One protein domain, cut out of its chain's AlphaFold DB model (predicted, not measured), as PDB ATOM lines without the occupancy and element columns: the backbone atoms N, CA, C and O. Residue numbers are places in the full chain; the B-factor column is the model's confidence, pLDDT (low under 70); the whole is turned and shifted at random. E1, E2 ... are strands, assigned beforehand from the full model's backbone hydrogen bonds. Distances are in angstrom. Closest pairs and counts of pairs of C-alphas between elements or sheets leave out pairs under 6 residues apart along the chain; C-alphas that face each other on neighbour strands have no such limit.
ATOM      1  N   LEU A 441     326.635 298.319 293.537       95.31
ATOM      2  CA  LEU A 441     327.464 299.354 292.903       95.31
ATOM      3  C   LEU A 441     328.866 298.848 292.532       95.31
ATOM      4  O   LEU A 441     329.535 299.447 291.698       95.31
ATOM      5  N   ASN A 442     329.287 297.738 293.138       96.88
ATOM      6  CA  ASN A 442     330.541 297.048 292.863       96.88
ATOM      7  C   ASN A 442     330.258 295.621 292.365       96.88
ATOM      8  O   ASN A 442     329.186 295.079 292.664       96.88
ATOM      9  N   PRO A 443     331.209 294.985 291.652       95.06
ATOM     10  CA  PRO A 443     331.113 293.571 291.308       95.06
ATOM     11  C   PRO A 443     330.885 292.687 292.539       95.06
ATOM     12  O   PRO A 443     331.429 292.942 293.614       95.06
ATOM     13  N   VAL A 444     330.083 291.635 292.370       93.94
ATOM     14  CA  VAL A 444     329.776 290.665 293.426       93.94
ATOM     15  C   VAL A 444     330.632 289.420 293.220       93.94
ATOM     16  O   VAL A 444     330.436 288.684 292.254       93.94
ATOM     17  N   GLU A 445     331.554 289.168 294.146       94.25
ATOM     18  CA  GLU A 445     332.357 287.942 294.201       94.25
ATOM     19  C   GLU A 445     331.821 287.003 295.290       94.25
ATOM     20  O   GLU A 445     331.546 287.428 296.413       94.25
ATOM     21  N   VAL A 446     331.663 285.713 294.970       93.69
ATOM     22  CA  VAL A 446     331.174 284.693 295.912       93.69
ATOM     23  C   VAL A 446     332.076 283.460 295.906       93.69
ATOM     24  O   VAL A 446     332.553 283.035 294.860       93.69
ATOM     25  N   THR A 447     332.275 282.843 297.072       93.44
ATOM     26  CA  THR A 447     333.091 281.620 297.225       93.44
ATOM     27  C   THR A 447     332.304 280.325 297.005       93.44
ATOM     28  O   THR A 447     332.896 279.267 296.820       93.44
ATOM     29  N   GLY A 448     330.971 280.395 297.045       92.00
ATOM     30  CA  GLY A 448     330.076 279.254 296.860       92.00
ATOM     31  C   GLY A 448     329.373 279.295 295.508       92.00
ATOM     32  O   GLY A 448     329.904 278.853 294.492       92.00
ATOM     33  N   HIS A 449     328.134 279.783 295.509       93.62
ATOM     34  CA  HIS A 449     327.321 279.910 294.306       93.62
ATOM     35  C   HIS A 449     326.298 281.040 294.441       93.62
ATOM     36  O   HIS A 449     325.909 281.399 295.551       93.62
ATOM     37  N   ILE A 450     325.825 281.552 293.304       94.75
ATOM     38  CA  ILE A 450     324.655 282.438 293.229       94.75
ATOM     39  C   ILE A 450     323.480 281.586 292.757       94.75
ATOM     40  O   ILE A 450     323.529 281.039 291.659       94.75
ATOM     41  N   GLY A 451     322.459 281.418 293.593       92.56
ATOM     42  CA  GLY A 451     321.326 280.527 293.329       92.56
ATOM     43  C   GLY A 451     319.987 281.252 293.276       92.56
ATOM     44  O   GLY A 451     319.835 282.333 293.840       92.56
ATOM     45  N   ILE A 452     319.011 280.624 292.623       93.00
ATOM     46  CA  ILE A 452     317.604 281.025 292.708       93.00
ATOM     47  C   ILE A 452     316.964 280.236 293.851       93.00
ATOM     48  O   ILE A 452     317.034 279.005 293.871       93.00
ATOM     49  N   ASP A 453     316.340 280.936 294.797       90.81
ATOM     50  CA  ASP A 453     315.693 280.304 295.947       90.81
ATOM     51  C   ASP A 453     314.625 279.276 295.526       90.81
ATOM     52  O   ASP A 453     313.956 279.419 294.502       90.81
ATOM     53  N   GLY A 454     314.509 278.189 296.292       89.00
ATOM     54  CA  GLY A 454     313.616 277.063 295.998       89.00
ATOM     55  C   GLY A 454     314.002 276.199 294.783       89.00
ATOM     56  O   GLY A 454     313.410 275.129 294.594       89.00
ATOM     57  N   SER A 455     315.013 276.603 294.003       92.75
ATOM     58  CA  SER A 455     315.473 275.925 292.789       92.75
ATOM     59  C   SER A 455     316.844 275.260 292.962       92.75
ATOM     60  O   SER A 455     317.626 275.592 293.851       92.75
ATOM     61  N   PHE A 456     317.154 274.314 292.072       93.12
ATOM     62  CA  PHE A 456     318.517 273.812 291.895       93.12
ATOM     63  C   PHE A 456     319.375 274.748 291.023       93.12
ATOM     64  O   PHE A 456     320.599 274.562 290.980       93.12
ATOM     65  N   THR A 457     318.766 275.749 290.375       95.56
ATOM     66  CA  THR A 457     319.455 276.686 289.485       95.56
ATOM     67  C   THR A 457     320.499 277.506 290.232       95.56
ATOM     68  O   THR A 457     320.169 278.202 291.194       95.56
ATOM     69  N   ARG A 458     321.751 277.450 289.773       95.38
ATOM     70  CA  ARG A 458     322.869 278.180 290.375       95.38
ATOM     71  C   ARG A 458     324.017 278.439 289.402       95.38
ATOM     72  O   ARG A 458     324.313 277.605 288.550       95.38
ATOM     73  N   LEU A 459     324.704 279.559 289.595       95.94
ATOM     74  CA  LEU A 459     325.998 279.866 289.000       95.94
ATOM     75  C   LEU A 459     327.110 279.486 289.982       95.94
ATOM     76  O   LEU A 459     327.103 279.932 291.129       95.94
ATOM     77  N   THR A 460     328.051 278.667 289.526       94.00
ATOM     78  CA  THR A 460     329.226 278.213 290.288       94.00
ATOM     79  C   THR A 460     330.505 278.539 289.516       94.00
ATOM     80  O   THR A 460     330.431 278.925 288.350       94.00
ATOM     81  N   ALA A 461     331.674 278.290 290.116       91.50
ATOM     82  CA  ALA A 461     332.956 278.385 289.414       91.50
ATOM     83  C   ALA A 461     333.063 277.454 288.184       91.50
ATOM     84  O   ALA A 461     333.815 277.749 287.264       91.50
ATOM     85  N   GLU A 462     332.311 276.347 288.141       90.94
ATOM     86  CA  GLU A 462     332.345 275.383 287.030       90.94
ATOM     87  C   GLU A 462     331.374 275.727 285.885       90.94
ATOM     88  O   GLU A 462     331.464 275.159 284.793       90.94
ATOM     89  N   GLY A 463     330.411 276.622 286.128       94.12
ATOM     90  CA  GLY A 463     329.400 277.010 285.145       94.12
ATOM     91  C   GLY A 463     328.003 277.235 285.720       94.12
ATOM     92  O   GLY A 463     327.800 277.305 286.939       94.12
ATOM     93  N   LEU A 464     327.032 277.351 284.810       96.06
ATOM     94  CA  LEU A 464     325.615 277.568 285.100       96.06
ATOM     95  C   LEU A 464     324.870 276.231 285.119       96.06
ATOM     96  O   LEU A 464     324.808 275.519 284.117       96.06
ATOM     97  N   PHE A 465     324.257 275.908 286.248       95.31
ATOM     98  CA  PHE A 465     323.468 274.697 286.440       95.31
ATOM     99  C   PHE A 465     322.000 275.073 286.567       95.31
ATOM    100  O   PHE A 465     321.674 275.942 287.367       95.31
ATOM    101  N   PHE A 466     321.117 274.403 285.829       94.38
ATOM    102  CA  PHE A 466     319.668 274.440 286.060       94.38
ATOM    103  C   PHE A 466     319.257 273.279 286.975       94.38
ATOM    104  O   PHE A 466     318.493 273.448 287.922       94.38
ATOM    105  N   THR A 467     319.846 272.107 286.737       91.44
ATOM    106  CA  THR A 467     319.849 270.934 287.622       91.44
ATOM    107  C   THR A 467     321.244 270.295 287.592       91.44
ATOM    108  O   THR A 467     322.170 270.858 287.008       91.44
ATOM    109  N   GLY A 468     321.438 269.133 288.228       86.19
ATOM    110  CA  GLY A 468     322.701 268.389 288.105       86.19
ATOM    111  C   GLY A 468     323.010 267.951 286.665       86.19
ATOM    112  O   GLY A 468     324.168 267.980 286.248       86.19
ATOM    113  N   ASP A 469     321.972 267.619 285.894       90.06
ATOM    114  CA  ASP A 469     322.106 267.068 284.541       90.06
ATOM    115  C   ASP A 469     321.954 268.132 283.443       90.06
ATOM    116  O   ASP A 469     322.600 268.039 282.397       90.06
ATOM    117  N   ILE A 470     321.142 269.170 283.685       94.88
ATOM    118  CA  ILE A 470     320.889 270.265 282.739       94.88
ATOM    119  C   ILE A 470     321.772 271.458 283.107       94.88
ATOM    120  O   ILE A 470     321.546 272.119 284.124       94.88
ATOM    121  N   CYS A 471     322.801 271.727 282.301       95.19
ATOM    122  CA  CYS A 471     323.842 272.701 282.642       95.19
ATOM    123  C   CYS A 471     324.644 273.196 281.430       95.19
ATOM    124  O   CYS A 471     324.719 272.538 280.393       95.19
ATOM    125  N   LEU A 472     325.302 274.339 281.613       95.56
ATOM    126  CA  LEU A 472     326.347 274.877 280.750       95.56
ATOM    127  C   LEU A 472     327.640 274.916 281.563       95.56
ATOM    128  O   LEU A 472     327.816 275.781 282.422       95.56
ATOM    129  N   ARG A 473     328.520 273.942 281.325       93.81
ATOM    130  CA  ARG A 473     329.782 273.792 282.060       93.81
ATOM    131  C   ARG A 473     330.955 274.300 281.243       93.81
ATOM    132  O   ARG A 473     331.043 274.002 280.052       93.81
ATOM    133  N   GLN A 474     331.871 275.003 281.893       91.75
ATOM    134  CA  GLN A 474     333.141 275.361 281.281       91.75
ATOM    135  C   GLN A 474     333.991 274.098 281.073       91.75
ATOM    136  O   GLN A 474     334.105 273.249 281.957       91.75
ATOM    137  N   VAL A 475     334.591 273.975 279.893       91.44
ATOM    138  CA  VAL A 475     335.654 273.012 279.579       91.44
ATOM    139  C   VAL A 475     336.849 273.768 278.993       91.44
ATOM    140  O   VAL A 475     336.737 274.954 278.693       91.44
ATOM    141  N   GLY A 476     338.011 273.118 278.870       88.88
ATOM    142  CA  GLY A 476     339.268 273.801 278.524       88.88
ATOM    143  C   GLY A 476     339.231 274.624 277.229       88.88
ATOM    144  O   GLY A 476     339.899 275.649 277.150       88.88
ATOM    145  N   ASP A 477     338.431 274.209 276.247       90.50
ATOM    146  CA  ASP A 477     338.315 274.815 274.918       90.50
ATOM    147  C   ASP A 477     336.888 275.283 274.568       90.50
ATOM    148  O   ASP A 477     336.615 275.622 273.417       90.50
ATOM    149  N   GLY A 478     335.955 275.326 275.532       89.38
ATOM    150  CA  GLY A 478     334.580 275.736 275.236       89.38
ATOM    151  C   GLY A 478     333.554 275.500 276.342       89.38
ATOM    152  O   GLY A 478     333.866 275.478 277.533       89.38
ATOM    153  N   ILE A 479     332.294 275.332 275.932       92.62
ATOM    154  CA  ILE A 479     331.152 275.091 276.821       92.62
ATOM    155  C   ILE A 479     330.567 273.713 276.518       92.62
ATOM    156  O   ILE A 479     330.181 273.418 275.388       92.62
ATOM    157  N   ARG A 480     330.449 272.871 277.547       92.12
ATOM    158  CA  ARG A 480     329.714 271.608 277.472       92.12
ATOM    159  C   ARG A 480     328.246 271.843 277.810       92.12
ATOM    160  O   ARG A 480     327.920 272.249 278.925       92.12
ATOM    161  N   HIS A 481     327.375 271.497 276.868       93.06
ATOM    162  CA  HIS A 481     325.931 271.453 277.065       93.06
ATOM    163  C   HIS A 481     325.505 270.116 277.696       93.06
ATOM    164  O   HIS A 481     325.754 269.052 277.128       93.06
ATOM    165  N   GLY A 482     324.864 270.162 278.864       90.56
ATOM    166  CA  GLY A 482     324.198 269.022 279.499       90.56
ATOM    167  C   GLY A 482     322.684 269.083 279.288       90.56
ATOM    168  O   GLY A 482     322.075 270.111 279.569       90.56
ATOM    169  N   GLY A 483     322.084 267.993 278.798       92.19
ATOM    170  CA  GLY A 483     320.662 267.913 278.433       92.19
ATOM    171  C   GLY A 483     320.396 268.112 276.933       92.19
ATOM    172  O   GLY A 483     321.326 268.144 276.125       92.19
ATOM    173  N   ASN A 484     319.119 268.246 276.560       91.81
ATOM    174  CA  ASN A 484     318.687 268.502 275.179       91.81
ATOM    175  C   ASN A 484     318.817 269.992 274.826       91.81
ATOM    176  O   ASN A 484     318.412 270.835 275.623       91.81
ATOM    177  N   ALA A 485     319.330 270.307 273.634       86.00
ATOM    178  CA  ALA A 485     319.389 271.670 273.107       86.00
ATOM    179  C   ALA A 485     318.319 271.864 272.023       86.00
ATOM    180  O   ALA A 485     318.225 271.060 271.093       86.00
ATOM    181  N   TYR A 486     317.544 272.942 272.133       87.56
ATOM    182  CA  TYR A 486     316.553 273.351 271.142       87.56
ATOM    183  C   TYR A 486     316.931 274.745 270.634       87.56
ATOM    184  O   TYR A 486     317.124 275.660 271.431       87.56
TER     185      TYR A 486
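AT A GLANCE: This is residues 441 to 486 of the 560 residues of an uncharacterized protein of Alistipes putredinis DSM 17216 (UniProt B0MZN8). With little regular structure, the domain is one small, twisted sheet of four antiparallel strands, a meander in which each strand is the antiparallel neighbour of the one before. The long unnamed stretch of residues 441 to 457 comes in at the E1 edge, where residues 450 to 451 pair antiparallel with residues 458 to 459. The printed part has 46 residues, 16 in E1, E2, E3 and E4, in that order along the chain and the sheet; the class is all strand. It is loose, with a radius of gyration of the C-alphas of 12.0 A, and spans 35 by 30 by 18 A.

IN THESE COORDINATES: E1, residues 458 to 460, begins at C-alpha (322.869, 278.180, 290.375). E2 is residues 463 to 465. E3, residues 471 to 475, measures 12.2 A. E4, residues 478 to 482, measures 13.1 A and ends at (324.198, 269.022, 279.499).

HOW THE PARTS SIT: Hairpin E1 and E2 has N 458 and O 465 within hydrogen-bond range, 2.8 A. Hairpin E2 and E3 has N 472 and O 464, 2.8 A. Hairpin E3 and E4, at 149 degrees, has N 480 and O 473, 2.8 A. Edge strands E1 and E4 are apart.

THE WHOLE: The C-alphas farthest apart, Leu 441 and Asn 484, are 36.6 A apart. The printed part has no cut, the three links are tight, and no printed residue is under 70 in pLDDT.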